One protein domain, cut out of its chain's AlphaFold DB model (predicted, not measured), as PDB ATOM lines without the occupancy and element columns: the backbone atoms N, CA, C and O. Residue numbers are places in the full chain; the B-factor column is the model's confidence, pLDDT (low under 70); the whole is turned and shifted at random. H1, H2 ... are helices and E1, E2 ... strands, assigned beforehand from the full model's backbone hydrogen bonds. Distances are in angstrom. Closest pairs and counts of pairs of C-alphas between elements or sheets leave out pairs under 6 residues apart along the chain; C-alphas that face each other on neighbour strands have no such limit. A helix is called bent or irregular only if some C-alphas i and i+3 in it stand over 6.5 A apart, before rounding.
ATOM      1  N   LEU A  11     389.890 286.662 374.470       95.75
ATOM      2  CA  LEU A  11     388.841 286.387 375.441       95.75
ATOM      3  C   LEU A  11     387.919 287.601 375.530       95.75
ATOM      4  O   LEU A  11     388.376 288.692 375.864       95.75
ATOM      5  N   LYS A  12     386.605 287.413 375.378       95.12
ATOM      6  CA  LYS A  12     385.584 288.453 375.623       95.12
ATOM      7  C   LYS A  12     385.472 288.847 377.104       95.12
ATOM      8  O   LYS A  12     384.505 289.470 377.514       95.12
ATOM      9  N   TRP A  13     386.403 288.414 377.947       97.19
ATOM     10  CA  TRP A  13     386.450 288.656 379.382       97.19
ATOM     11  C   TRP A  13     385.127 288.424 380.135       97.19
ATOM     12  O   TRP A  13     384.855 289.041 381.169       97.19
ATOM     13  N   LYS A  14     384.284 287.502 379.654       95.94
ATOM     14  CA  LYS A  14     383.041 287.112 380.331       95.94
ATOM     15  C   LYS A  14     383.337 286.098 381.431       95.94
ATOM     16  O   LYS A  14     384.330 285.377 381.396       95.94
ATOM     17  N   ARG A  15     382.406 285.942 382.382       95.25
ATOM     18  CA  ARG A  15     382.537 285.004 383.522       95.25
ATOM     19  C   ARG A  15     382.927 283.574 383.123       95.25
ATOM     20  O   ARG A  15     383.607 282.899 383.888       95.25
ATOM     21  N   GLY A  16     382.461 283.093 381.969       96.88
ATOM     22  CA  GLY A  16     382.818 281.765 381.462       96.88
ATOM     23  C   GLY A  16     384.301 281.653 381.104       96.88
ATOM     24  O   GLY A  16     384.951 280.699 381.515       96.88
ATOM     25  N   GLU A  17     384.843 282.652 380.409       97.12
ATOM     26  CA  GLU A  17     386.252 282.707 379.998       97.12
ATOM     27  C   GLU A  17     387.173 282.971 381.190       97.12
ATOM     28  O   GLU A  17     388.208 282.324 381.308       97.12
ATOM     29  N   GLN A  18     386.757 283.838 382.122       97.81
ATOM     30  CA  GLN A  18     387.451 284.059 383.396       97.81
ATOM     31  C   GLN A  18     387.631 282.736 384.157       97.81
ATOM     32  O   GLN A  18     388.747 282.344 384.492       97.81
ATOM     33  N   LYS A  19     386.540 281.979 384.336       97.75
ATOM     34  CA  LYS A  19     386.581 280.655 384.974       97.75
ATOM     35  C   LYS A  19     387.400 279.644 384.180       97.75
ATOM     36  O   LYS A  19     388.091 278.828 384.781       97.75
ATOM     37  N   ALA A  20     387.320 279.658 382.851       96.06
ATOM     38  CA  ALA A  20     388.132 278.773 382.026       96.06
ATOM     39  C   ALA A  20     389.624 279.041 382.265       96.06
ATOM     40  O   ALA A  20     390.374 278.105 382.535       96.06
ATOM     41  N   LEU A  21     390.026 280.316 382.264       96.31
ATOM     42  CA  LEU A  21     391.393 280.740 382.545       96.31
ATOM     43  C   LEU A  21     391.824 280.361 383.969       96.31
ATOM     44  O   LEU A  21     392.921 279.840 384.147       96.31
ATOM     45  N   GLU A  22     390.953 280.525 384.968       96.81
ATOM     46  CA  GLU A  22     391.196 280.109 386.360       96.81
ATOM     47  C   GLU A  22     391.508 278.606 386.464       96.81
ATOM     48  O   GLU A  22     392.422 278.203 387.184       96.81
ATOM     49  N   LYS A  23     390.774 277.766 385.721       96.38
ATOM     50  CA  LYS A  23     390.904 276.299 385.763       96.38
ATOM     51  C   LYS A  23     392.030 275.735 384.894       96.38
ATOM     52  O   LYS A  23     392.310 274.539 384.991       96.38
ATOM     53  N   LEU A  24     392.685 276.548 384.064       95.25
ATOM     54  CA  LEU A  24     393.839 276.092 383.289       95.25
ATOM     55  C   LEU A  24     395.032 275.797 384.203       95.25
ATOM     56  O   LEU A  24     395.381 276.575 385.090       95.25
ATOM     57  N   ASN A  25     395.699 274.673 383.942       93.44
ATOM     58  CA  ASN A  25     396.940 274.326 384.623       93.44
ATOM     59  C   ASN A  25     398.094 275.263 384.205       93.44
ATOM     60  O   ASN A  25     398.057 275.913 383.157       93.44
ATOM     61  N   MET A  26     399.149 275.304 385.023       91.19
ATOM     62  CA  MET A  26     400.294 276.189 384.786       91.19
ATOM     63  C   MET A  26     401.016 275.897 383.467       91.19
ATOM     64  O   MET A  26     401.475 276.832 382.825       91.19
ATOM     65  N   SER A  27     401.090 274.634 383.030       90.62
ATOM     66  CA  SER A  27     401.751 274.284 381.767       90.62
ATOM     67  C   SER A  27     401.047 274.884 380.550       90.62
ATOM     68  O   SER A  27     401.718 275.375 379.651       90.62
ATOM     69  N   HIS A  28     399.710 274.920 380.531       91.06
ATOM     70  CA  HIS A  28     398.972 275.577 379.451       91.06
ATOM     71  C   HIS A  28     399.121 277.096 379.528       91.06
ATOM     72  O   HIS A  28     399.396 277.733 378.515       91.06
ATOM     73  N   LYS A  29     399.012 277.680 380.730       93.12
ATOM     74  CA  LYS A  29     399.241 279.121 380.931       93.12
ATOM     75  C   LYS A  29     400.651 279.540 380.500       93.12
ATOM     76  O   LYS A  29     400.844 280.646 380.003       93.12
ATOM     77  N   ALA A  30     401.632 278.647 380.644       91.06
ATOM     78  CA  ALA A  30     403.015 278.927 380.297       91.06
ATOM     79  C   ALA A  30     403.250 279.121 378.785       91.06
ATOM     80  O   ALA A  30     404.205 279.797 378.403       91.06
ATOM     81  N   GLY A  31     402.383 278.570 377.937       90.62
ATOM     82  CA  GLY A  31     402.463 278.705 376.483       90.62
ATOM     83  C   GLY A  31     401.531 279.767 375.907       90.62
ATOM     84  O   GLY A  31     401.240 279.707 374.718       90.62
ATOM     85  N   MET A  32     400.996 280.686 376.722       92.94
ATOM     86  CA  MET A  32     400.079 281.707 376.217       92.94
ATOM     87  C   MET A  32     400.269 283.103 376.812       92.94
ATOM     88  O   MET A  32     400.859 283.270 377.886       92.94
ATOM     89  N   THR A  33     399.731 284.084 376.088       95.50
ATOM     90  CA  THR A  33     399.522 285.480 376.500       95.50
ATOM     91  C   THR A  33     398.091 285.844 376.100       95.50
ATOM     92  O   THR A  33     397.849 286.088 374.923       95.50
ATOM     93  N   PRO A  34     397.105 285.802 377.009       96.69
ATOM     94  CA  PRO A  34     395.725 286.112 376.651       96.69
ATOM     95  C   PRO A  34     395.563 287.591 376.289       96.69
ATOM     96  O   PRO A  34     396.157 288.456 376.933       96.69
ATOM     97  N   LEU A  35     394.707 287.867 375.306       97.75
ATOM     98  CA  LEU A  35     394.116 289.181 375.076       97.75
ATOM     99  C   LEU A  35     392.724 289.200 375.692       97.75
ATOM    100  O   LEU A  35     391.902 288.339 375.384       97.75
ATOM    101  N   ILE A  36     392.458 290.161 376.568       98.19
ATOM    102  CA  ILE A  36     391.158 290.328 377.216       98.19
ATOM    103  C   ILE A  36     390.440 291.544 376.629       98.19
ATOM    104  O   ILE A  36     391.014 292.626 376.541       98.19
ATOM    105  N   GLU A  37     389.187 291.369 376.223       97.44
ATOM    106  CA  GLU A  37     388.330 292.445 375.726       97.44
ATOM    107  C   GLU A  37     387.341 292.865 376.817       97.44
ATOM    108  O   GLU A  37     386.423 292.115 377.181       97.44
ATOM    109  N   ILE A  38     387.510 294.077 377.342       97.25
ATOM    110  CA  ILE A  38     386.609 294.636 378.349       97.25
ATOM    111  C   ILE A  38     385.229 294.853 377.733       97.25
ATOM    112  O   ILE A  38     385.051 295.628 376.800       97.25
ATOM    113  N   GLN A  39     384.235 294.147 378.265       95.75
ATOM    114  CA  GLN A  39     382.884 294.166 377.710       95.75
ATOM    115  C   GLN A  39     382.210 295.538 377.843       95.75
ATOM    116  O   GLN A  39     382.506 296.253 378.804       95.75
ATOM    117  N   PRO A  40     381.251 295.859 376.951       95.06
ATOM    118  CA  PRO A  40     380.426 297.056 377.067       95.06
ATOM    119  C   PRO A  40     379.766 297.180 378.438       95.06
ATOM    120  O   PRO A  40     379.436 296.169 379.082       95.06
ATOM    121  N   VAL A  41     379.502 298.417 378.856       94.12
ATOM    122  CA  VAL A  41     378.660 298.663 380.027       94.12
ATOM    123  C   VAL A  41     377.260 298.089 379.751       94.12
ATOM    124  O   VAL A  41     376.666 298.376 378.710       94.12
ATOM    125  N   PRO A  42     376.709 297.233 380.633       92.19
ATOM    126  CA  PRO A  42     375.432 296.587 380.362       92.19
ATOM    127  C   PRO A  42     374.283 297.596 380.289       92.19
ATOM    128  O   PRO A  42     374.028 298.304 381.259       92.19
ATOM    129  N   TYR A  43     373.535 297.584 379.190       93.12
ATOM    130  CA  TYR A  43     372.343 298.412 379.014       93.12
ATOM    131  C   TYR A  43     371.076 297.710 379.529       93.12
ATOM    132  O   TYR A  43     370.929 296.484 379.429       93.12
ATOM    133  N   ASP A  44     370.165 298.471 380.127       92.31
ATOM    134  CA  ASP A  44     368.846 298.025 380.565       92.31
ATOM    135  C   ASP A  44     367.759 298.591 379.648       92.31
ATOM    136  O   ASP A  44     367.264 299.697 379.845       92.31
ATOM    137  N   HIS A  45     367.323 297.788 378.677       91.44
ATOM    138  CA  HIS A  45     366.263 298.180 377.747       91.44
ATOM    139  C   HIS A  45     364.904 298.446 378.415       91.44
ATOM    140  O   HIS A  45     364.053 299.075 377.798       91.44
ATOM    141  N   GLN A  46     364.660 297.964 379.641       93.06
ATOM    142  CA  GLN A  46     363.406 298.264 380.346       93.06
ATOM    143  C   GLN A  46     363.426 299.660 380.966       93.06
ATOM    144  O   GLN A  46     362.378 300.287 381.098       93.06
ATOM    145  N   LYS A  47     364.612 300.124 381.370       91.69
ATOM    146  CA  LYS A  47     364.820 301.447 381.969       91.69
ATOM    147  C   LYS A  47     365.326 302.484 380.969       91.69
ATOM    148  O   LYS A  47     365.355 303.659 381.312       91.69
ATOM    149  N   SER A  48     365.692 302.042 379.767       91.31
ATOM    150  CA  SER A  48     366.357 302.842 378.737       91.31
ATOM    151  C   SER A  48     367.604 303.553 379.269       91.31
ATOM    152  O   SER A  48     367.815 304.729 378.991       91.31
ATOM    153  N   ASP A  49     368.391 302.844 380.079       91.50
ATOM    154  CA  ASP A  49     369.554 303.396 380.777       91.50
ATOM    155  C   ASP A  49     370.624 302.317 381.017       91.50
ATOM    156  O   ASP A  49     370.336 301.112 380.991       91.50
ATOM    157  N   PHE A  50     371.862 302.726 381.275       92.62
ATOM    158  CA  PHE A  50     372.945 301.820 381.643       92.62
ATOM    159  C   PHE A  50     372.777 301.305 383.074       92.62
ATOM    160  O   PHE A  50     372.337 301.991 383.991       92.62
ATOM    161  N   LYS A  51     373.146 300.040 383.297       93.25
ATOM    162  CA  LYS A  51     373.017 299.389 384.614       93.25
ATOM    163  C   LYS A  51     374.055 299.854 385.628       93.25
ATOM    164  O   LYS A  51     373.941 299.476 386.794       93.25
ATOM    165  N   LYS A  52     375.102 300.531 385.164       93.38
ATOM    166  CA  LYS A  52     376.286 300.930 385.920       93.38
ATOM    167  C   LYS A  52     376.905 302.160 385.276       93.38
ATOM    168  O   LYS A  52     376.809 302.299 384.060       93.38
ATOM    169  N   THR A  53     377.617 302.953 386.064       94.00
ATOM    170  CA  THR A  53     378.587 303.919 385.526       94.00
ATOM    171  C   THR A  53     379.847 303.208 385.020       94.00
ATOM    172  O   THR A  53     380.083 302.032 385.347       94.00
ATOM    173  N   VAL A  54     380.701 303.910 384.268       95.44
ATOM    174  CA  VAL A  54     382.013 303.380 383.861       95.44
ATOM    175  C   VAL A  54     382.865 302.973 385.071       95.44
ATOM    176  O   VAL A  54     383.414 301.868 385.095       95.44
ATOM    177  N   ASP A  55     382.902 303.796 386.122       96.44
ATOM    178  CA  ASP A  55     383.624 303.519 387.367       96.44
ATOM    179  C   ASP A  55     383.137 302.213 388.022       96.44
ATOM    180  O   ASP A  55     383.929 301.326 388.354       96.44
ATOM    181  N   GLU A  56     381.820 302.042 388.166       96.81
ATOM    182  CA  GLU A  56     381.218 300.845 388.766       96.81
ATOM    183  C   GLU A  56     381.424 299.580 387.931       96.81
ATOM    184  O   GLU A  56     381.455 298.461 388.468       96.81
ATOM    185  N   HIS A  57     381.498 299.734 386.611       96.69
ATOM    186  CA  HIS A  57     381.732 298.636 385.686       96.69
ATOM    187  C   HIS A  57     383.175 298.137 385.757       96.69
ATOM    188  O   HIS A  57     383.396 296.923 385.780       96.69
ATOM    189  N   LEU A  58     384.139 299.052 385.865       97.56
ATOM    190  CA  LEU A  58     385.564 298.732 385.801       97.56
ATOM    191  C   LEU A  58     386.200 298.428 387.165       97.56
ATOM    192  O   LEU A  58     387.250 297.786 387.197       97.56
ATOM    193  N   LYS A  59     385.582 298.828 388.286       97.00
ATOM    194  CA  LYS A  59     386.181 298.781 389.639       97.00
ATOM    195  C   LYS A  59     386.895 297.473 390.022       97.00
ATOM    196  O   LYS A  59     387.928 297.517 390.682       97.00
ATOM    197  N   ASP A  60     386.370 296.322 389.595       97.56
ATOM    198  CA  ASP A  60     386.856 294.998 390.015       97.56
ATOM    199  C   ASP A  60     387.795 294.348 388.978       97.56
ATOM    200  O   ASP A  60     388.248 293.218 389.183       97.56
ATOM    201  N   VAL A  61     388.095 295.015 387.854       98.06
ATOM    202  CA  VAL A  61     388.808 294.405 386.715       98.06
ATOM    203  C   VAL A  61     390.177 293.840 387.106       98.06
ATOM    204  O   VAL A  61     390.478 292.695 386.771       98.06
ATOM    205  N   GLY A  62     390.968 294.578 387.891       98.19
ATOM    206  CA  GLY A  62     392.284 294.127 388.349       98.19
ATOM    207  C   GLY A  62     392.207 292.879 389.227       98.19
ATOM    208  O   GLY A  62     392.964 291.931 389.025       98.19
ATOM    209  N   THR A  63     391.240 292.825 390.151       98.19
ATOM    210  CA  THR A  63     391.018 291.633 390.990       98.19
ATOM    211  C   THR A  63     390.523 290.438 390.178       98.19
ATOM    212  O   THR A  63     391.016 289.331 390.365       98.19
ATOM    213  N   GLN A  64     389.637 290.655 389.199       98.25
ATOM    214  CA  GLN A  64     389.164 289.590 388.309       98.25
ATOM    215  C   GLN A  64     390.308 288.985 387.489       98.25
ATOM    216  O   GLN A  64     390.375 287.763 387.336       98.25
ATOM    217  N   VAL A  65     391.216 289.824 386.974       98.31
ATOM    218  CA  VAL A  65     392.411 289.369 386.247       98.31
ATOM    219  C   VAL A  65     393.329 288.588 387.171       98.31
ATOM    220  O   VAL A  65     393.724 287.475 386.824       98.31
ATOM    221  N   LYS A  66     393.620 289.118 388.358       97.69
ATOM    222  CA  LYS A  66     394.449 288.436 389.350       97.69
ATOM    223  C   LYS A  66     393.907 287.052 389.694       97.69
ATOM    224  O   LYS A  66     394.675 286.099 389.682       97.69
ATOM    225  N   ASP A  67     392.609 286.930 389.945       97.44
ATOM    226  CA  ASP A  67     392.003 285.664 390.359       97.44
ATOM    227  C   ASP A  67     391.931 284.652 389.202       97.44
ATOM    228  O   ASP A  67     392.178 283.461 389.394       97.44
ATOM    229  N   SER A  68     391.653 285.120 387.979       97.56
ATOM    230  CA  SER A  68     391.487 284.253 386.801       97.56
ATOM    231  C   SER A  68     392.823 283.855 386.167       97.56
ATOM    232  O   SER A  68     393.077 282.684 385.863       97.56
ATOM    233  N   TRP A  69     393.707 284.829 385.944       96.88
ATOM    234  CA  TRP A  69     395.011 284.599 385.333       96.88
ATOM    235  C   TRP A  69     396.007 284.088 386.367       96.88
ATOM    236  O   TRP A  69     396.576 283.013 386.166       96.88
ATOM    237  N   ASN A  70     396.138 284.784 387.499       92.69
ATOM    238  CA  ASN A  70     397.024 284.452 388.616       92.69
ATOM    239  C   ASN A  70     398.447 284.066 388.178       92.69
ATOM    240  O   ASN A  70     398.992 283.052 388.618       92.69
ATOM    241  N   GLN A  71     399.030 284.817 387.244       90.25
ATOM    242  CA  GLN A  71     400.410 284.642 386.797       90.25
ATOM    243  C   GLN A  71     401.094 286.004 386.745       90.25
ATOM    244  O   GLN A  71     400.508 286.976 386.279       90.25
ATOM    245  N   ASN A  72     402.369 286.053 387.129       90.44
ATOM    246  CA  ASN A  72     403.222 287.213 386.871       90.44
ATOM    247  C   ASN A  72     403.729 287.173 385.418       90.44
ATOM    248  O   ASN A  72     404.919 286.998 385.152       90.44
ATOM    249  N   ARG A  73     402.787 287.195 384.474       92.50
ATOM    250  CA  ARG A  73     403.017 287.113 383.031       92.50
ATOM    251  C   ARG A  73     402.098 288.095 382.320       92.50
ATOM    252  O   ARG A  73     400.970 288.261 382.787       92.50
ATOM    253  N   PRO A  74     402.556 288.686 381.207       95.81
ATOM    254  CA  PRO A  74     401.792 289.701 380.515       95.81
ATOM    255  C   PRO A  74     400.453 289.176 380.008       95.81
ATOM    256  O   PRO A  74     400.303 287.986 379.711       95.81
ATOM    257  N   ILE A  75     399.509 290.103 379.896       98.00
ATOM    258  CA  ILE A  75     398.272 289.963 379.137       98.00
ATOM    259  C   ILE A  75     398.108 291.186 378.233       98.00
ATOM    260  O   ILE A  75     398.547 292.283 378.587       98.00
ATOM    261  N   PHE A  76     397.440 291.007 377.099       98.62
ATOM    262  CA  PHE A  76     396.981 292.113 376.268       98.62
ATOM    263  C   PHE A  76     395.607 292.580 376.752       98.62
ATOM    264  O   PHE A  76     394.752 291.759 377.090       98.62
ATOM    265  N   VAL A  77     395.379 293.889 376.800       98.62
ATOM    266  CA  VAL A  77     394.144 294.473 377.333       98.62
ATOM    267  C   VAL A  77     393.522 295.414 376.312       98.62
ATOM    268  O   VAL A  77     394.047 296.496 376.048       98.62
ATOM    269  N   GLU A  78     392.370 295.021 375.776       97.50
ATOM    270  CA  GLU A  78     391.575 295.843 374.874       97.50
ATOM    271  C   GLU A  78     390.359 296.427 375.591       97.50
ATOM    272  O   GLU A  78     389.536 295.709 376.157       97.50
ATOM    273  N   VAL A  79     390.239 297.755 375.541       96.56
ATOM    274  CA  VAL A  79     389.122 298.504 376.143       96.56
ATOM    275  C   VAL A  79     388.194 299.091 375.077       96.56
ATOM    276  O   VAL A  79     387.138 299.608 375.409       96.56
ATOM    277  N   ASN A  80     388.531 298.975 373.787       91.31
ATOM    278  CA  ASN A  80     387.737 299.571 372.709       91.31
ATOM    279  C   ASN A  80     386.280 299.073 372.696       91.31
ATOM    280  O   ASN A  80     385.366 299.861 372.484       91.31
ATOM    281  N   THR A  81     386.062 297.795 373.013       90.94
ATOM    282  CA  THR A  81     384.728 297.176 373.084       90.94
ATOM    283  C   THR A  81     383.834 297.755 374.181       90.94
ATOM    284  O   THR A  81     382.635 297.501 374.187       90.94
ATOM    285  N   LEU A  82     384.372 298.553 375.108       91.19
ATOM    286  CA  LEU A  82     383.572 299.276 376.099       91.19
ATOM    287  C   LEU A  82     382.535 300.201 375.434       91.19
ATOM    288  O   LEU A  82     381.456 300.393 375.991       91.19
ATOM    289  N   TYR A  83     382.857 300.711 374.240       86.62
ATOM    290  CA  TYR A  83     382.072 301.678 373.473       86.62
ATOM    291  C   TYR A  83     381.216 301.046 372.359       86.62
ATOM    292  O   TYR A  83     380.674 301.768 371.530       86.62
ATOM    293  N   ASP A  84     381.057 299.715 372.319       88.69
ATOM    294  CA  ASP A  84     380.217 299.060 371.293       88.69
ATOM    295  C   ASP A  84     378.706 299.304 371.505       88.69
ATOM    296  O   ASP A  84     377.880 298.860 370.706       88.69
ATOM    297  N   ASN A  85     378.317 299.971 372.595       84.50
ATOM    298  CA  ASN A  85     376.965 300.489 372.761       84.50
ATOM    299  C   ASN A  85     376.927 301.943 372.275       84.50
ATOM    300  O   ASN A  85     377.565 302.797 372.880       84.50
ATOM    301  N   GLU A  86     376.174 302.208 371.204       79.88
ATOM    302  CA  GLU A  86     376.107 303.522 370.543       79.88
ATOM    303  C   GLU A  86     375.632 304.653 371.467       79.88
ATOM    304  O   GLU A  86     376.007 305.806 371.258       79.88
ATOM    305  N   ASP A  87     374.858 304.329 372.506       84.00
ATOM    306  CA  ASP A  87     374.355 305.302 373.479       84.00
ATOM    307  C   ASP A  87     375.353 305.567 374.627       84.00
ATOM    308  O   ASP A  87     375.071 306.377 375.509       84.00
ATOM    309  N   PHE A  88     376.501 304.874 374.669       85.25
ATOM    310  CA  PHE A  88     377.498 305.009 375.736       85.25
ATOM    311  C   PHE A  88     378.580 306.033 375.373       85.25
ATOM    312  O   PHE A  88     379.442 305.768 374.533       85.25
ATOM    313  N   ASP A  89     378.589 307.181 376.051       82.12
ATOM    314  CA  ASP A  89     379.488 308.306 375.759       82.12
ATOM    315  C   ASP A  89     380.449 308.677 376.907       82.12
ATOM    316  O   ASP A  89     381.225 309.628 376.779       82.12
ATOM    317  N   GLU A  90     380.474 307.913 378.008       86.06
ATOM    318  CA  GLU A  90     381.401 308.135 379.127       86.06
ATOM    319  C   GLU A  90     382.853 307.808 378.717       86.06
ATOM    320  O   GLU A  90     383.366 306.697 378.879       86.06
ATOM    321  N   GLN A  91     383.549 308.808 378.174       86.81
ATOM    322  CA  GLN A  91     384.938 308.691 377.711       86.81
ATOM    323  C   GLN A  91     385.973 308.753 378.845       86.81
ATOM    324  O   GLN A  91     387.143 308.430 378.633       86.81
ATOM    325  N   THR A  92     385.562 309.153 380.048       93.94
ATOM    326  CA  THR A  92     386.422 309.290 381.230       93.94
ATOM    327  C   THR A  92     385.694 308.832 382.484       93.94
ATOM    328  O   THR A  92     384.492 309.055 382.609       93.94
ATOM    329  N   LEU A  93     386.435 308.277 383.442       95.56
ATOM    330  CA  LEU A  93     385.967 308.066 384.812       95.56
ATOM    331  C   LEU A  93     385.642 309.401 385.494       95.56
ATOM    332  O   LEU A  93     386.072 310.470 385.045       95.56
ATOM    333  N   GLN A  94     384.960 309.343 386.640       95.06
ATOM    334  CA  GLN A  94     384.580 310.527 387.424       95.06
ATOM    335  C   GLN A  94     385.767 311.446 387.783       95.06
ATOM    336  O   GLN A  94     385.604 312.657 387.932       95.06
ATOM    337  N   ASN A  95     386.973 310.891 387.918       94.44
ATOM    338  CA  ASN A  95     388.203 311.636 388.209       94.44
ATOM    339  C   ASN A  95     388.890 312.231 386.957       94.44
ATOM    340  O   ASN A  95     389.979 312.795 387.076       94.44
ATOM    341  N   GLY A  96     388.293 312.087 385.771       95.62
ATOM    342  CA  GLY A  96     388.844 312.522 384.485       95.62
ATOM    343  C   GLY A  96     389.867 311.561 383.868       95.62
ATOM    344  O   GLY A  96     390.428 311.868 382.817       95.62
ATOM    345  N   GLN A  97     390.135 310.410 384.492       96.69
ATOM    346  CA  GLN A  97     391.033 309.392 383.947       96.69
ATOM    347  C   GLN A  97     390.361 308.655 382.785       96.69
ATOM    348  O   GLN A  97     389.191 308.286 382.864       96.69
ATOM    349  N   HIS A  98     391.105 308.390 381.713       97.62
ATOM    350  CA  HIS A  98     390.592 307.588 380.607       97.62
ATOM    351  C   HIS A  98     390.451 306.101 381.020       97.62
ATOM    352  O   HIS A  98     391.357 305.578 381.681       97.62
ATOM    353  N   PRO A  99     389.393 305.372 380.603       97.62
ATOM    354  CA  PRO A  99     389.166 303.970 380.968       97.62
ATOM    355  C   PRO A  99     390.355 303.038 380.733       97.62
ATOM    356  O   PRO A  99     390.668 302.224 381.597       97.62
ATOM    357  N   VAL A 100     391.066 303.176 379.607       98.12
ATOM    358  CA  VAL A 100     392.274 302.365 379.349       98.12
ATOM    359  C   VAL A 100     393.377 302.591 380.387       98.12
ATOM    360  O   VAL A 100     393.993 301.622 380.819       98.12
ATOM    361  N   GLU A 101     393.586 303.832 380.846       98.56
ATOM    362  CA  GLU A 101     394.569 304.125 381.896       98.56
ATOM    363  C   GLU A 101     394.147 303.431 383.194       98.56
ATOM    364  O   GLU A 101     394.947 302.731 383.805       98.56
ATOM    365  N   PHE A 102     392.869 303.552 383.575       98.62
ATOM    366  CA  PHE A 102     392.345 302.936 384.793       98.62
ATOM    367  C   PHE A 102     392.450 301.406 384.779       98.62
ATOM    368  O   PHE A 102     392.884 300.801 385.762       98.62
ATOM    369  N   VAL A 103     392.049 300.759 383.680       98.69
ATOM    370  CA  VAL A 103     392.061 299.293 383.577       98.69
ATOM    371  C   VAL A 103     393.490 298.767 383.672       98.69
ATOM    372  O   VAL A 103     393.740 297.844 384.449       98.69
ATOM    373  N   ILE A 104     394.429 299.365 382.933       98.69
ATOM    374  CA  ILE A 104     395.839 298.966 382.980       98.69
ATOM    375  C   ILE A 104     396.411 299.194 384.382       98.69
ATOM    376  O   ILE A 104     396.996 298.275 384.955       98.69
ATOM    377  N   ASP A 105     396.165 300.364 384.977       98.62
ATOM    378  CA  ASP A 105     396.613 300.693 386.331       98.62
ATOM    379  C   ASP A 105     396.111 299.683 387.370       98.62
ATOM    380  O   ASP A 105     396.868 299.248 388.244       98.62
ATOM    381  N   SER A 106     394.838 299.294 387.269       98.62
ATOM    382  CA  SER A 106     394.194 298.336 388.168       98.62
ATOM    383  C   SER A 106     394.818 296.943 388.058       98.62
ATOM    384  O   SER A 106     395.074 296.296 389.078       98.62
ATOM    385  N   ILE A 107     395.105 296.483 386.839       98.62
ATOM    386  CA  ILE A 107     395.709 295.167 386.583       98.62
ATOM    387  C   ILE A 107     397.172 295.131 387.052       98.62
ATOM    388  O   ILE A 107     397.552 294.225 387.801       98.62
ATOM    389  N   GLU A 108     397.960 296.150 386.705       98.06
ATOM    390  CA  GLU A 108     399.365 296.289 387.120       98.06
ATOM    391  C   GLU A 108     399.491 296.382 388.648       98.06
ATOM    392  O   GLU A 108     400.306 295.687 389.258       98.06
ATOM    393  N   SER A 109     398.618 297.152 389.306       97.94
ATOM    394  CA  SER A 109     398.593 297.262 390.776       97.94
ATOM    395  C   SER A 109     398.224 295.948 391.472       97.94
ATOM    396  O   SER A 109     398.535 295.757 392.649       97.94
ATOM    397  N   ASN A 110     397.581 295.023 390.755       97.88
ATOM    398  CA  ASN A 110     397.282 293.671 391.224       97.88
ATOM    399  C   ASN A 110     398.363 292.638 390.846       97.88
ATOM    400  O   ASN A 110     398.190 291.447 391.117       97.88
ATOM    401  N   GLY A 111     399.494 293.080 390.288       96.69
ATOM    402  CA  GLY A 111     400.689 292.264 390.064       96.69
ATOM    403  C   GLY A 111     400.699 291.475 388.755       96.69
ATOM    404  O   GLY A 111     401.495 290.547 388.622       96.69
ATOM    405  N   THR A 112     399.820 291.807 387.805       97.62
ATOM    406  CA  THR A 112     399.843 291.236 386.451       97.62
ATOM    407  C   THR A 112     400.359 292.290 385.473       97.62
ATOM    408  O   THR A 112     399.739 293.345 385.379       97.62
ATOM    409  N   PRO A 113     401.451 292.033 384.729       97.94
ATOM    410  CA  PRO A 113     401.887 292.944 383.675       97.94
ATOM    411  C   PRO A 113     400.798 293.095 382.605       97.94
ATOM    412  O   PRO A 113     400.246 292.093 382.143       97.94
ATOM    413  N   ALA A 114     400.485 294.323 382.206       98.31
ATOM    414  CA  ALA A 114     399.409 294.601 381.261       98.31
ATOM    415  C   ALA A 114     399.918 295.437 380.083       98.31
ATOM    416  O   ALA A 114     400.483 296.515 380.260       98.31
ATOM    417  N   ILE A 115     399.692 294.926 378.875       98.69
ATOM    418  CA  ILE A 115     400.066 295.577 377.621       98.69
ATOM    419  C   ILE A 115     398.784 296.139 376.994       98.69
ATOM    420  O   ILE A 115     397.843 295.371 376.756       98.69
ATOM    421  N   PRO A 116     398.690 297.455 376.746       98.56
ATOM    422  CA  PRO A 116     397.500 298.032 376.140       98.56
ATOM    423  C   PRO A 116     397.360 297.601 374.675       98.56
ATOM    424  O   PRO A 116     398.346 297.534 373.941       98.56
ATOM    425  N   VAL A 117     396.124 297.346 374.243       98.38
ATOM    426  CA  VAL A 117     395.776 297.096 372.838       98.38
ATOM    427  C   VAL A 117     395.147 298.347 372.235       98.38
ATOM    428  O   VAL A 117     394.282 298.979 372.849       98.38
ATOM    429  N   THR A 118     395.548 298.689 371.015       97.19
ATOM    430  CA  THR A 118     394.917 299.731 370.199       97.19
ATOM    431  C   THR A 118     394.819 299.291 368.736       97.19
ATOM    432  O   THR A 118     395.411 298.293 368.338       97.19
ATOM    433  N   GLY A 119     394.053 300.029 367.932       94.75
ATOM    434  CA  GLY A 119     394.049 299.906 366.471       94.75
ATOM    435  C   GLY A 119     394.609 301.156 365.799       94.75
ATOM    436  O   GLY A 119     394.971 302.123 366.487       94.75
ATOM    437  N   ILE A 120     394.630 301.137 364.464       93.25
ATOM    438  CA  ILE A 120     395.131 302.249 363.649       93.25
ATOM    439  C   ILE A 120     394.252 303.485 363.840       93.25
ATOM    440  O   ILE A 120     394.716 304.545 364.254       93.25
ATOM    441  N   TYR A 121     392.954 303.325 363.599       90.75
ATOM    442  CA  TYR A 121     391.999 304.423 363.652       90.75
ATOM    443  C   TYR A 121     391.285 304.442 365.002       90.75
ATOM    444  O   TYR A 121     390.325 303.701 365.234       90.75
ATOM    445  N   ARG A 122     391.765 305.284 365.919       91.94
ATOM    446  CA  ARG A 122     391.095 305.607 367.187       91.94
ATOM    447  C   ARG A 122     391.025 307.120 367.352       91.94
ATOM    448  O   ARG A 122     391.751 307.864 366.699       91.94
ATOM    449  N   TYR A 123     390.122 307.579 368.211       91.88
ATOM    450  CA  TYR A 123     390.040 308.997 368.533       91.88
ATOM    451  C   TYR A 123     391.280 309.438 369.320       91.88
ATOM    452  O   TYR A 123     391.868 308.657 370.068       91.88
ATOM    453  N   GLN A 124     391.673 310.701 369.158       93.81
ATOM    454  CA  GLN A 124     392.958 311.207 369.644       93.81
ATOM    455  C   GLN A 124     393.165 310.990 371.150       93.81
ATOM    456  O   GLN A 124     394.226 310.533 371.564       93.81
ATOM    457  N   GLN A 125     392.136 311.240 371.964       94.69
ATOM    458  CA  GLN A 125     392.214 311.083 373.417       94.69
ATOM    459  C   GLN A 125     392.454 309.621 373.838       94.69
ATOM    460  O   GLN A 125     393.087 309.384 374.869       94.69
ATOM    461  N   PHE A 126     392.013 308.645 373.035       95.75
ATOM    462  CA  PHE A 126     392.328 307.234 373.260       95.75
ATOM    463  C   PHE A 126     393.822 306.980 373.061       95.75
ATOM    464  O   PHE A 126     394.473 306.412 373.935       95.75
ATOM    465  N   HIS A 127     394.400 307.432 371.943       96.94
ATOM    466  CA  HIS A 127     395.838 307.273 371.701       96.94
ATOM    467  C   HIS A 127     396.687 308.075 372.697       96.94
ATOM    468  O   HIS A 127     397.728 307.582 373.127       96.94
ATOM    469  N   ASP A 128     396.240 309.255 373.135       98.00
ATOM    470  CA  ASP A 128     396.899 310.010 374.212       98.00
ATOM    471  C   ASP A 128     396.965 309.185 375.506       98.00
ATOM    472  O   ASP A 128     398.001 309.131 376.174       98.00
ATOM    473  N   ALA A 129     395.869 308.509 375.856       98.19
ATOM    474  CA  ALA A 129     395.801 307.627 377.013       98.19
ATOM    475  C   ALA A 129     396.728 306.404 376.867       98.19
ATOM    476  O   ALA A 129     397.480 306.088 377.793       98.19
ATOM    477  N   ILE A 130     396.756 305.770 375.690       98.50
ATOM    478  CA  ILE A 130     397.692 304.676 375.369       98.50
ATOM    479  C   ILE A 130     399.143 305.147 375.526       98.50
ATOM    480  O   ILE A 130     399.940 304.492 376.198       98.50
ATOM    481  N   LYS A 131     399.487 306.324 374.992       98.62
ATOM    482  CA  LYS A 131     400.827 306.915 375.099       98.62
ATOM    483  C   LYS A 131     401.255 307.141 376.549       98.62
ATOM    484  O   LYS A 131     402.405 306.871 376.902       98.62
ATOM    485  N   LYS A 132     400.350 307.602 377.421       98.62
ATOM    486  CA  LYS A 132     400.631 307.719 378.866       98.62
ATOM    487  C   LYS A 132     400.920 306.356 379.494       98.62
ATOM    488  O   LYS A 132     401.882 306.243 380.254       98.62
ATOM    489  N   VAL A 133     400.126 305.335 379.165       98.62
ATOM    490  CA  VAL A 133     400.316 303.960 379.655       98.62
ATOM    491  C   VAL A 133     401.675 303.406 379.220       98.62
ATOM    492  O   VAL A 133     402.430 302.933 380.073       98.62
ATOM    493  N   ILE A 134     402.027 303.531 377.935       98.38
ATOM    494  CA  ILE A 134     403.325 303.103 377.386       98.38
ATOM    495  C   ILE A 134     404.467 303.769 378.164       98.38
ATOM    496  O   ILE A 134     405.346 303.081 378.683       98.38
ATOM    497  N   LYS A 135     404.425 305.098 378.333       98.31
ATOM    498  CA  LYS A 135     405.460 305.849 379.066       98.31
ATOM    499  C   LYS A 135     405.576 305.433 380.533       98.31
ATOM    500  O   LYS A 135     406.686 305.403 381.071       98.31
ATOM    501  N   LYS A 136     404.447 305.140 381.182       98.56
ATOM    502  CA  LYS A 136     404.379 304.776 382.603       98.56
ATOM    503  C   LYS A 136     404.931 303.376 382.864       98.56
ATOM    504  O   LYS A 136     405.742 303.218 383.774       98.56
ATOM    505  N   TYR A 137     404.508 302.383 382.084       98.25
ATOM    506  CA  TYR A 137     404.794 300.971 382.360       98.25
ATOM    507  C   TYR A 137     405.918 300.377 381.511       98.25
ATOM    508  O   TYR A 137     406.542 299.409 381.948       98.25
ATOM    509  N   LYS A 138     406.218 300.966 380.345       97.50
ATOM    510  CA  LYS A 138     407.284 300.530 379.424       97.50
ATOM    511  C   LYS A 138     407.162 299.046 379.064       97.50
ATOM    512  O   LYS A 138     408.089 298.261 379.260       97.50
ATOM    513  N   ARG A 139     405.961 298.659 378.629       95.94
ATOM    514  CA  ARG A 139     405.592 297.276 378.281       95.94
ATOM    515  C   ARG A 139     405.295 297.080 376.797       95.94
ATOM    516  O   ARG A 139     404.750 296.046 376.448       95.94
ATOM    517  N   GLY A 140     405.591 298.072 375.967       97.12
ATOM    518  CA  GLY A 140     405.166 298.043 374.578       97.12
ATOM    519  C   GLY A 140     403.686 298.373 374.386       97.12
ATOM    520  O   GLY A 140     403.006 298.879 375.291       97.12
ATOM    521  N   VAL A 141     403.195 298.077 373.187       98.06
ATOM    522  CA  VAL A 141     401.784 298.167 372.793       98.06
ATOM    523  C   VAL A 141     401.440 297.016 371.859       98.06
ATOM    524  O   VAL A 141     402.272 296.576 371.072       98.06
ATOM    525  N   CYS A 142     400.194 296.556 371.901       97.69
ATOM    526  CA  CYS A 142     399.679 295.640 370.896       97.69
ATOM    527  C   CYS A 142     398.797 296.392 369.890       97.69
ATOM    528  O   CYS A 142     397.817 297.038 370.271       97.69
ATOM    529  N   LEU A 143     399.128 296.304 368.602       96.25
ATOM    530  CA  LEU A 143     398.281 296.752 367.502       96.25
ATOM    531  C   LEU A 143     397.415 295.593 367.010       96.25
ATOM    532  O   LEU A 143     397.917 294.624 366.439       96.25
ATOM    533  N   ARG A 144     396.101 295.702 367.199       94.50
ATOM    534  CA  ARG A 144     395.129 294.773 366.616       94.50
ATOM    535  C   ARG A 144     394.595 295.360 365.317       94.50
ATOM    536  O   ARG A 144     393.942 296.402 365.338       94.50
ATOM    537  N   LEU A 145     394.877 294.678 364.215       91.88
ATOM    538  CA  LEU A 145     394.430 295.023 362.871       91.88
ATOM    539  C   LEU A 145     393.269 294.119 362.484       91.88
ATOM    540  O   LEU A 145     393.376 292.901 362.634       91.88
ATOM    541  N   ASP A 146     392.180 294.686 361.982       86.94
ATOM    542  CA  ASP A 146     391.049 293.908 361.477       86.94
ATOM    543  C   ASP A 146     390.880 294.009 359.954       86.94
ATOM    544  O   ASP A 146     391.687 294.611 359.250       86.94
ATOM    545  N   ASP A 147     389.842 293.365 359.415       82.06
ATOM    546  CA  ASP A 147     389.571 293.342 357.968       82.06
ATOM    547  C   ASP A 147     389.465 294.748 357.347       82.06
ATOM    548  O   ASP A 147     389.824 294.933 356.186       82.06
ATOM    549  N   SER A 148     389.011 295.749 358.111       83.00
ATOM    550  CA  SER A 148     388.930 297.127 357.623       83.00
ATOM    551  C   SER A 148     390.313 297.759 357.466       83.00
ATOM    552  O   SER A 148     390.577 298.373 356.431       83.00
ATOM    553  N   ASP A 149     391.221 297.515 358.413       85.94
ATOM    554  CA  ASP A 149     392.612 297.978 358.352       85.94
ATOM    555  C   ASP A 149     393.381 297.293 357.208       85.94
ATOM    556  O   ASP A 149     394.243 297.887 356.568       85.94
ATOM    557  N   LEU A 150     393.044 296.035 356.913       81.81
ATOM    558  CA  LEU A 150     393.702 295.230 355.876       81.81
ATOM    559  C   LEU A 150     393.110 295.426 354.471       81.81
ATOM    560  O   LEU A 150     393.531 294.753 353.523       81.81
ATOM    561  N   SER A 151     392.125 296.315 354.326       78.44
ATOM    562  CA  SER A 151     391.432 296.543 353.055       78.44
ATOM    563  C   SER A 151     392.243 297.374 352.051       78.44
ATOM    564  O   SER A 151     392.104 297.154 350.846       78.44
ATOM    565  N   ASP A 152     393.135 298.252 352.528       80.06
ATOM    566  CA  ASP A 152     394.100 299.001 351.709       80.06
ATOM    567  C   ASP A 152     395.540 298.749 352.176       80.06
ATOM    568  O   ASP A 152     396.145 299.495 352.944       80.06
ATOM    569  N   LEU A 153     396.126 297.668 351.666       78.12
ATOM    570  CA  LEU A 153     397.500 297.289 352.000       78.12
ATOM    571  C   LEU A 153     398.544 298.301 351.511       78.12
ATOM    572  O   LEU A 153     399.667 298.287 352.009       78.12
ATOM    573  N   ASN A 154     398.204 299.173 350.553       82.62
ATOM    574  CA  ASN A 154     399.159 300.157 350.045       82.62
ATOM    575  C   ASN A 154     399.399 301.284 351.057       82.62
ATOM    576  O   ASN A 154     400.502 301.832 351.096       82.62
ATOM    577  N   SER A 155     398.387 301.641 351.857       85.69
ATOM    578  CA  SER A 155     398.507 302.668 352.899       85.69
ATOM    579  C   SER A 155     398.891 302.090 354.260       85.69
ATOM    580  O   SER A 155     399.498 302.804 355.055       85.69
ATOM    581  N   LEU A 156     398.632 300.798 354.495       86.19
ATOM    582  CA  LEU A 156     398.784 300.139 355.796       86.19
ATOM    583  C   LEU A 156     400.106 300.455 356.514       86.19
ATOM    584  O   LEU A 156     400.100 300.809 357.688       86.19
ATOM    585  N   ASN A 157     401.246 300.377 355.823       86.94
ATOM    586  CA  ASN A 157     402.541 300.705 356.431       86.94
ATOM    587  C   ASN A 157     402.638 302.171 356.873       86.94
ATOM    588  O   ASN A 157     403.197 302.466 357.928       86.94
ATOM    589  N   ALA A 158     402.142 303.098 356.055       90.69
ATOM    590  CA  ALA A 158     402.145 304.519 356.387       90.69
ATOM    591  C   ALA A 158     401.200 304.804 357.563       90.69
ATOM    592  O   ALA A 158     401.547 305.577 358.456       90.69
ATOM    593  N   ASP A 159     400.053 304.130 357.594       92.81
ATOM    594  CA  ASP A 159     399.069 304.241 358.666       92.81
ATOM    595  C   ASP A 159     399.610 303.686 359.994       92.81
ATOM    596  O   ASP A 159     399.522 304.357 361.024       92.81
ATOM    597  N   ILE A 160     400.263 302.516 359.973       93.00
ATOM    598  CA  ILE A 160     400.946 301.962 361.152       93.00
ATOM    599  C   ILE A 160     402.038 302.921 361.630       93.00
ATOM    600  O   ILE A 160     402.036 303.292 362.801       93.00
ATOM    601  N   ASN A 161     402.931 303.377 360.743       93.06
ATOM    602  CA  ASN A 161     404.006 304.304 361.118       93.06
ATOM    603  C   ASN A 161     403.461 305.601 361.728       93.06
ATOM    604  O   ASN A 161     403.999 306.073 362.721       93.06
ATOM    605  N   THR A 162     402.352 306.128 361.204       95.56
ATOM    606  CA  THR A 162     401.690 307.318 361.763       95.56
ATOM    607  C   THR A 162     401.277 307.099 363.219       95.56
ATOM    608  O   THR A 162     401.467 307.977 364.063       95.56
ATOM    609  N   VAL A 163     400.736 305.922 363.536       96.44
ATOM    610  CA  VAL A 163     400.333 305.565 364.904       96.44
ATOM    611  C   VAL A 163     401.554 305.353 365.795       96.44
ATOM    612  O   VAL A 163     401.568 305.855 366.917       96.44
ATOM    613  N   LEU A 164     402.594 304.664 365.315       96.06
ATOM    614  CA  LEU A 164     403.828 304.457 366.083       96.06
ATOM    615  C   LEU A 164     404.524 305.785 366.412       96.06
ATOM    616  O   LEU A 164     404.884 306.021 367.568       96.06
ATOM    617  N   ASP A 165     404.623 306.682 365.429       97.38
ATOM    618  CA  ASP A 165     405.173 308.029 365.594       97.38
ATOM    619  C   ASP A 165     404.359 308.835 366.611       97.38
ATOM    620  O   ASP A 165     404.924 309.473 367.505       97.38
ATOM    621  N   PHE A 166     403.025 308.775 366.531       97.75
ATOM    622  CA  PHE A 166     402.152 309.434 367.503       97.75
ATOM    623  C   PHE A 166     402.386 308.904 368.923       97.75
ATOM    624  O   PHE A 166     402.509 309.691 369.872       97.75
ATOM    625  N   LEU A 167     402.466 307.581 369.078       97.94
ATOM    626  CA  LEU A 167     402.685 306.908 370.360       97.94
ATOM    627  C   LEU A 167     404.119 307.072 370.889       97.94
ATOM    628  O   LEU A 167     404.340 306.826 372.075       97.94
ATOM    629  N   GLU A 168     405.052 307.562 370.066       97.81
ATOM    630  CA  GLU A 168     406.490 307.651 370.363       97.81
ATOM    631  C   GLU A 168     407.084 306.284 370.737       97.81
ATOM    632  O   GLU A 168     407.839 306.173 371.707       97.81
ATOM    633  N   ILE A 169     406.722 305.242 369.984       96.31
ATOM    634  CA  ILE A 169     407.175 303.870 370.225       96.31
ATOM    635  C   ILE A 169     407.913 303.301 369.013       96.31
ATOM    636  O   ILE A 169     407.575 303.598 367.867       96.31
ATOM    637  N   ILE A 170     408.941 302.494 369.271       93.56
ATOM    638  CA  ILE A 170     409.705 301.817 368.221       93.56
ATOM    639  C   ILE A 170     409.021 300.500 367.824       93.56
ATOM    640  O   ILE A 170     408.390 299.880 368.682       93.56
ATOM    641  N   PRO A 171     409.153 300.039 366.567       91.00
ATOM    642  CA  PRO A 171     408.544 298.786 366.113       91.00
ATOM    643  C   PRO A 171     408.884 297.564 366.982       91.00
ATOM    644  O   PRO A 171     408.041 296.692 367.163       91.00
ATOM    645  N   GLU A 172     410.081 297.528 367.567       91.06
ATOM    646  CA  GLU A 172     410.577 296.415 368.385       91.06
ATOM    647  C   GLU A 172     409.872 296.279 369.746       91.06
ATOM    648  O   GLU A 172     410.094 295.294 370.443       91.06
ATOM    649  N   GLU A 173     409.041 297.254 370.128       93.94
ATOM    650  CA  GLU A 173     408.173 297.219 371.316       93.94
ATOM    651  C   GLU A 173     406.683 297.099 370.927       93.94
ATOM    652  O   GLU A 173     405.787 297.475 371.692       93.94
ATOM    653  N   VAL A 174     406.406 296.652 369.697       94.94
ATOM    654  CA  VAL A 174     405.053 296.527 369.147       94.94
ATOM    655  C   VAL A 174     404.747 295.072 368.825       94.94
ATOM    656  O   VAL A 174     405.380 294.454 367.967       94.94
ATOM    657  N   ASP A 175     403.699 294.553 369.455       93.19
ATOM    658  CA  ASP A 175     403.070 293.291 369.084       93.19
ATOM    659  C   ASP A 175     401.955 293.544 368.060       93.19
ATOM    660  O   ASP A 175     401.143 294.450 368.246       93.19
ATOM    661  N   ILE A 176     401.842 292.729 367.007       92.00
ATOM    662  CA  ILE A 176     400.723 292.810 366.051       92.00
ATOM    663  C   ILE A 176     399.817 291.585 366.154       92.00
ATOM    664  O   ILE A 176     400.270 290.440 366.112       92.00
ATOM    665  N   ILE A 177     398.509 291.830 366.217       90.94
ATOM    666  CA  ILE A 177     397.464 290.817 366.059       90.94
ATOM    667  C   ILE A 177     396.673 291.124 364.791       90.94
ATOM    668  O   ILE A 177     396.031 292.166 364.702       90.94
ATOM    669  N   LEU A 178     396.664 290.199 363.834       89.56
ATOM    670  CA  LEU A 178     395.748 290.238 362.697       89.56
ATOM    671  C   LEU A 178     394.465 289.493 363.049       89.56
ATOM    672  O   LEU A 178     394.456 288.265 363.100       89.56
ATOM    673  N   ASP A 179     393.379 290.217 363.270       87.69
ATOM    674  CA  ASP A 179     392.070 289.663 363.583       87.69
ATOM    675  C   ASP A 179     391.133 289.689 362.374       87.69
ATOM    676  O   ASP A 179     390.428 290.659 362.098       87.69
ATOM    677  N   TYR A 180     391.041 288.551 361.691       81.94
ATOM    678  CA  TYR A 180     390.121 288.377 360.570       81.94
ATOM    679  C   TYR A 180     388.664 288.150 360.984       81.94
ATOM    680  O   TYR A 180     387.816 287.892 360.123       81.94
ATOM    681  N   LYS A 181     388.352 288.194 362.286       79.94
ATOM    682  CA  LYS A 181     387.013 287.967 362.833       79.94
ATOM    683  C   LYS A 181     386.379 286.708 362.215       79.94
ATOM    684  O   LYS A 181     386.930 285.601 362.286       79.94
ATOM    685  N   TYR A 182     385.200 286.864 361.613       75.44
ATOM    686  CA  TYR A 182     384.515 285.818 360.870       75.44
ATOM    687  C   TYR A 182     384.908 285.859 359.391       75.44
ATOM    688  O   TYR A 182     384.532 286.771 358.660       75.44
ATOM    689  N   ILE A 183     385.582 284.802 358.935       70.06
ATOM    690  CA  ILE A 183     385.912 284.612 357.523       70.06
ATOM    691  C   ILE A 183     384.819 283.787 356.853       70.06
ATOM    692  O   ILE A 183     384.679 282.586 357.111       70.06
ATOM    693  N   SER A 184     384.088 284.398 355.926       68.06
ATOM    694  CA  SER A 184     383.185 283.656 355.047       68.06
ATOM    695  C   SER A 184     383.960 282.897 353.958       68.06
ATOM    696  O   SER A 184     385.058 283.279 353.550       68.06
ATOM    697  N   HIS A 185     383.363 281.838 353.399       66.25
ATOM    698  CA  HIS A 185     383.966 281.069 352.298       66.25
ATOM    699  C   HIS A 185     384.334 281.915 351.066       66.25
ATOM    700  O   HIS A 185     385.250 281.542 350.337       66.25
ATOM    701  N   LYS A 186     383.651 283.045 350.838       61.28
ATOM    702  CA  LYS A 186     383.908 283.941 349.701       61.28
ATOM    703  C   LYS A 186     385.155 284.814 349.889       61.28
ATOM    704  O   LYS A 186     385.721 285.252 348.897       61.28
ATOM    705  N   GLN A 187     385.596 285.038 351.126       61.94
ATOM    706  CA  GLN A 187     386.712 285.939 351.442       61.94
ATOM    707  C   GLN A 187     388.071 285.215 351.508       61.94
ATOM    708  O   GLN A 187     389.112 285.863 351.480       61.94
ATOM    709  N   LYS A 188     388.090 283.871 351.528       63.00
ATOM    710  CA  LYS A 188     389.306 283.055 351.738       63.00
ATOM    711  C   LYS A 188     390.504 283.424 350.853       63.00
ATOM    712  O   LYS A 188     391.623 283.444 351.350       63.00
ATOM    713  N   ASN A 189     390.287 283.697 349.566       58.28
ATOM    714  CA  ASN A 189     391.390 283.970 348.636       58.28
ATOM    715  C   ASN A 189     391.976 285.380 348.801       58.28
ATOM    716  O   ASN A 189     393.164 285.560 348.570       58.28
ATOM    717  N   HIS A 190     391.170 286.362 349.219       61.56
ATOM    718  CA  HIS A 190     391.643 287.730 349.461       61.56
ATOM    719  C   HIS A 190     392.548 287.793 350.698       61.56
ATOM    720  O   HIS A 190     393.566 288.476 350.708       61.56
ATOM    721  N   LEU A 191     392.201 287.001 351.713       62.66
ATOM    722  CA  LEU A 191     392.884 286.962 353.004       62.66
ATOM    723  C   LEU A 191     394.275 286.338 352.909       62.66
ATOM    724  O   LEU A 191     395.203 286.823 353.534       62.66
ATOM    725  N   LEU A 192     394.448 285.296 352.089       60.12
ATOM    726  CA  LEU A 192     395.765 284.688 351.871       60.12
ATOM    727  C   LEU A 192     396.750 285.679 351.240       60.12
ATOM    728  O   LEU A 192     397.905 285.736 351.653       60.12
ATOM    729  N   SER A 193     396.289 286.470 350.269       59.50
ATOM    730  CA  SER A 193     397.113 287.500 349.637       59.50
ATOM    731  C   SER A 193     397.472 288.614 350.618       59.50
ATOM    732  O   SER A 193     398.631 289.014 350.659       59.50
ATOM    733  N   SER A 194     396.519 289.075 351.439       61.78
ATOM    734  CA  SER A 194     396.801 290.112 352.436       61.78
ATOM    735  C   SER A 194     397.732 289.623 353.541       61.78
ATOM    736  O   SER A 194     398.694 290.314 353.844       61.78
ATOM    737  N   THR A 195     397.546 288.405 354.064       64.06
ATOM    738  CA  THR A 195     398.463 287.819 355.056       64.06
ATOM    739  C   THR A 195     399.899 287.734 354.527       64.06
ATOM    740  O   THR A 195     400.826 288.114 355.233       64.06
ATOM    741  N   ILE A 196     400.103 287.243 353.296       59.81
ATOM    742  CA  ILE A 196     401.448 287.097 352.708       59.81
ATOM    743  C   ILE A 196     402.112 288.461 352.507       59.81
ATOM    744  O   ILE A 196     403.299 288.598 352.782       59.81
ATOM    745  N   LEU A 197     401.353 289.458 352.046       57.88
ATOM    746  CA  LEU A 197     401.868 290.811 351.858       57.88
ATOM    747  C   LEU A 197     402.245 291.444 353.198       57.88
ATOM    748  O   LEU A 197     403.380 291.868 353.341       57.88
ATOM    749  N   THR A 198     401.363 291.417 354.201       59.53
ATOM    750  CA  THR A 198     401.642 291.994 355.527       59.53
ATOM    751  C   THR A 198     402.843 291.341 356.213       59.53
ATOM    752  O   THR A 198     403.618 292.035 356.864       59.53
ATOM    753  N   ILE A 199     403.023 290.024 356.063       62.81
ATOM    754  CA  ILE A 199     404.196 289.318 356.599       62.81
ATOM    755  C   ILE A 199     405.466 289.666 355.810       62.81
ATOM    756  O   ILE A 199     406.529 289.739 356.397       62.81
ATOM    757  N   GLY A 200     405.374 289.903 354.498       56.72
ATOM    758  CA  GLY A 200     406.532 290.219 353.657       56.72
ATOM    759  C   GLY A 200     407.005 291.678 353.699       56.72
ATOM    760  O   GLY A 200     407.993 292.004 353.038       56.72
ATOM    761  N   GLU A 201     406.311 292.567 354.414       64.06
ATOM    762  CA  GLU A 201     406.655 293.991 354.498       64.06
ATOM    763  C   GLU A 201     407.870 294.244 355.411       64.06
ATOM    764  O   GLU A 201     407.995 293.617 356.454       64.06
ATOM    765  N   PRO A 202     408.749 295.228 355.132       59.44
ATOM    766  CA  PRO A 202     409.955 295.478 355.934       59.44
ATOM    767  C   PRO A 202     409.703 295.740 357.425       59.44
ATOM    768  O   PRO A 202     410.620 295.586 358.233       59.44
ATOM    769  N   LEU A 203     408.490 296.179 357.777       61.38
ATOM    770  CA  LEU A 203     408.082 296.420 359.155       61.38
ATOM    771  C   LEU A 203     407.998 295.114 359.960       61.38
ATOM    772  O   LEU A 203     408.364 295.132 361.131       61.38
ATOM    773  N   SER A 204     407.595 293.992 359.343       60.91
ATOM    774  CA  SER A 204     407.420 292.689 360.009       60.91
ATOM    775  C   SER A 204     408.690 292.229 360.727       60.91
ATOM    776  O   SER A 204     408.634 291.792 361.873       60.91
ATOM    777  N   ASN A 205     409.844 292.428 360.082       65.94
ATOM    778  CA  ASN A 205     411.168 292.044 360.570       65.94
ATOM    779  C   ASN A 205     411.613 292.811 361.824       65.94
ATOM    780  O   ASN A 205     412.650 292.491 362.402       65.94
ATOM    781  N   LYS A 206     410.882 293.862 362.208       76.38
ATOM    782  CA  LYS A 206     411.204 294.713 363.356       76.38
ATOM    783  C   LYS A 206     410.187 294.621 364.487       76.38
ATOM    784  O   LYS A 206     410.395 295.273 365.497       76.38
ATOM    785  N   LEU A 207     409.095 293.875 364.324       73.00
ATOM    786  CA  LEU A 207     408.051 293.754 365.347       73.00
ATOM    787  C   LEU A 207     408.503 292.869 366.512       73.00
ATOM    788  O   LEU A 207     409.311 291.959 366.325       73.00
ATOM    789  N   GLU A 208     407.936 293.089 367.701       75.94
ATOM    790  CA  GLU A 208     408.187 292.234 368.871       75.94
ATOM    791  C   GLU A 208     407.596 290.830 368.670       75.94
ATOM    792  O   GLU A 208     408.256 289.813 368.907       75.94
ATOM    793  N   SER A 209     406.346 290.763 368.207       76.50
ATOM    794  CA  SER A 209     405.705 289.513 367.808       76.50
ATOM    795  C   SER A 209     404.548 289.736 366.835       76.50
ATOM    796  O   SER A 209     404.008 290.837 366.704       76.50
ATOM    797  N   PHE A 210     404.147 288.665 366.146       74.50
ATOM    798  CA  PHE A 210     403.052 288.682 365.182       74.50
ATOM    799  C   PHE A 210     402.126 287.480 365.386       74.50
ATOM    800  O   PHE A 210     402.560 286.326 365.355       74.50
ATOM    801  N   SER A 211     400.829 287.719 365.568       75.12
ATOM    802  CA  SER A 211     399.824 286.666 365.744       75.12
ATOM    803  C   SER A 211     398.659 286.807 364.772       75.12
ATOM    804  O   SER A 211     398.143 287.893 364.541       75.12
ATOM    805  N   LEU A 212     398.240 285.677 364.205       70.38
ATOM    806  CA  LEU A 212     397.122 285.573 363.278       70.38
ATOM    807  C   LEU A 212     395.908 284.976 363.982       70.38
ATOM    808  O   LEU A 212     396.002 283.871 364.524       70.38
ATOM    809  N   HIS A 213     394.763 285.639 363.873       75.50
ATOM    810  CA  HIS A 213     393.508 285.249 364.502       75.50
ATOM    811  C   HIS A 213     392.362 285.132 363.521       75.50
ATOM    812  O   HIS A 213     392.130 285.961 362.643       75.50
ATOM    813  N   ARG A 214     391.589 284.078 363.739       68.31
ATOM    814  CA  ARG A 214     390.326 283.776 363.091       68.31
ATOM    815  C   ARG A 214     389.423 283.119 364.132       68.31
ATOM    816  O   ARG A 214     389.917 282.407 365.003       68.31
ATOM    817  N   ALA A 215     388.109 283.302 364.028       56.25
ATOM    818  CA  ALA A 215     387.144 282.755 364.993       56.25
ATOM    819  C   ALA A 215     387.287 281.237 365.294       56.25
ATOM    820  O   ALA A 215     386.826 280.779 366.336       56.25
ATOM    821  N   ASP A 216     387.921 280.459 364.411       49.88
ATOM    822  CA  ASP A 216     388.200 279.021 364.531       49.88
ATOM    823  C   ASP A 216     389.702 278.655 364.590       49.88
ATOM    824  O   ASP A 216     390.028 277.467 364.647       49.88
ATOM    825  N   TYR A 217     390.633 279.619 364.559       44.94
ATOM    826  CA  TYR A 217     392.073 279.342 364.453       44.94
ATOM    827  C   TYR A 217     392.958 280.511 364.919       44.94
ATOM    828  O   TYR A 217     392.725 281.653 364.541       44.94
ATOM    829  N   CYS A 218     394.022 280.223 365.672       51.94
ATOM    830  CA  CYS A 218     395.050 281.199 366.046       51.94
ATOM    831  C   CYS A 218     396.440 280.617 365.789       51.94
ATOM    832  O   CYS A 218     396.683 279.458 366.138       51.94
ATOM    833  N   ARG A 219     397.358 281.413 365.236       57.31
ATOM    834  CA  ARG A 219     398.760 281.021 365.032       57.31
ATOM    835  C   ARG A 219     399.695 282.210 365.219       57.31
ATOM    836  O   ARG A 219     399.550 283.205 364.521       57.31
ATOM    837  N   THR A 220     400.683 282.074 366.094       63.34
ATOM    838  CA  THR A 220     401.787 283.034 366.204       63.34
ATOM    839  C   THR A 220     402.849 282.715 365.149       63.34
ATOM    840  O   THR A 220     403.156 281.548 364.892       63.34
ATOM    841  N   LEU A 221     403.346 283.744 364.467       55.00
ATOM    842  CA  LEU A 221     404.392 283.648 363.451       55.00
ATOM    843  C   LEU A 221     405.597 284.466 363.917       55.00
ATOM    844  O   LEU A 221     405.445 285.495 364.566       55.00
ATOM    845  N   HIS A 222     406.790 283.988 363.587       55.06
ATOM    846  CA  HIS A 222     408.038 284.700 363.826       55.06
ATOM    847  C   HIS A 222     408.853 284.621 362.537       55.06
ATOM    848  O   HIS A 222     409.001 283.527 361.983       55.06
TER     849      HIS A 222
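AT A GLANCE: This is residues 11 to 222 of the 224 residues of the protein "Beta protein" of Aneurinibacillus thermoaerophilus (UniProt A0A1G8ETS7). A seven-strand sheet curls like part of a barrel, open between its edge strands E1 and E7, with H6, H7 and H8 covering its outer side. H4 packs on H6, and H1 packs on H4, off the end of the sheet that holds E1 and E2; toward the other end H9 only grazes the sheet, and residues 184 to 189, of which 188 and 189 belong to H9, stick out. The printed part has 212 residues, with nine named helices and seven named strands in the order H1 H2 E1 H3 H4 E2 H5 H6 E3 H7 E4 H8 E5 H9 E6 E7. The sheet, E1 E2 E3 E4 E5 E6 E7, is mixed, as is the class, helices and strands; the whole is compact, radius of gyration of the C-alphas 17.5 A, spanning 47 by 40 by 39 A.

IN THESE COORDINATES: Find C-alpha 15 at (382.537, 285.004, 383.522), where H1, residues 15 to 23, begins. Then come H2, 26 to 30; E1, 35 to 37; H3, 54 to 58; H4, 61 to 69; E2, 75 to 78; H5, 80 to 83; H6, 99 to 109, 15.2 A; E3, 114 to 118; H7, 124 to 137, 20.2 A; E4, 141 to 146, 16.2 A; H8, 153 to 167, 21.4 A, irregular, with C-alphas 154 and 157 7.2 A apart; E5, 174 to 179; H9, 188 to 200, 18.8 A; E6, 209 to 214, 17.1 A; and E7, 217 to 221, ending at C-alpha 221, (404.392, 283.648, 363.451).

HOW THE PARTS SIT: Neighbours from E1 to E6 are parallel; within hydrogen-bond range look at N 36 and O 76, 2.8 A, N 77 and O 115, 2.9 A, N 118 and O 142, 2.9 A, N 143 and O 175, 2.8 A, and N 178 and O 211, 2.8 A. E6 and E7 form an antiparallel hairpin, N 212 to O 219 2.8 A. Five strand-helix-strand units, parallel neighbour strands with helices between, have right-handed crossovers: E1, H3 H4, E2; E2, H5 H6, E3; E3, H7, E4; E4, H8, E5; E5, H9, E6. H6, H7 and H8 on one face make two layers, helices over a sheet. The hub H6 touches H7 at a shallow tilt of 14 degrees, C-alphas Glu 101 and Ala 129 closest at 6.1 A; H4, Gly 62 to Ile 107, 4.0 A; and only just H3, with 3 pairs within 8 A, Leu 58 to Val 103 closest at 6.9 A. H1 touches H4, C-alphas Glu 22 and Ser 68 closest at 4.2 A; H2 touches no helix. H7 touches H8 with residues 127 to 131 alone, C-alphas Lys 131 and Leu 167 closest at 5.1 A. H5 and H9 only graze the sheet. Every O i to N i+4 pair is within range in H1, H2, H3, H4, H6 and H7, but 9 of 11 in H8 and 8 of 9 in H9; H5 is too short for one.

THE WHOLE: The C-alphas farthest apart, of Gln 46 and Pro 202, are 52.6 A apart. The printed part has no cut; the links E1 to H3 and H5 to H6 are long. Confidence is under 70 at residues 184 to 205 and 214 to 222.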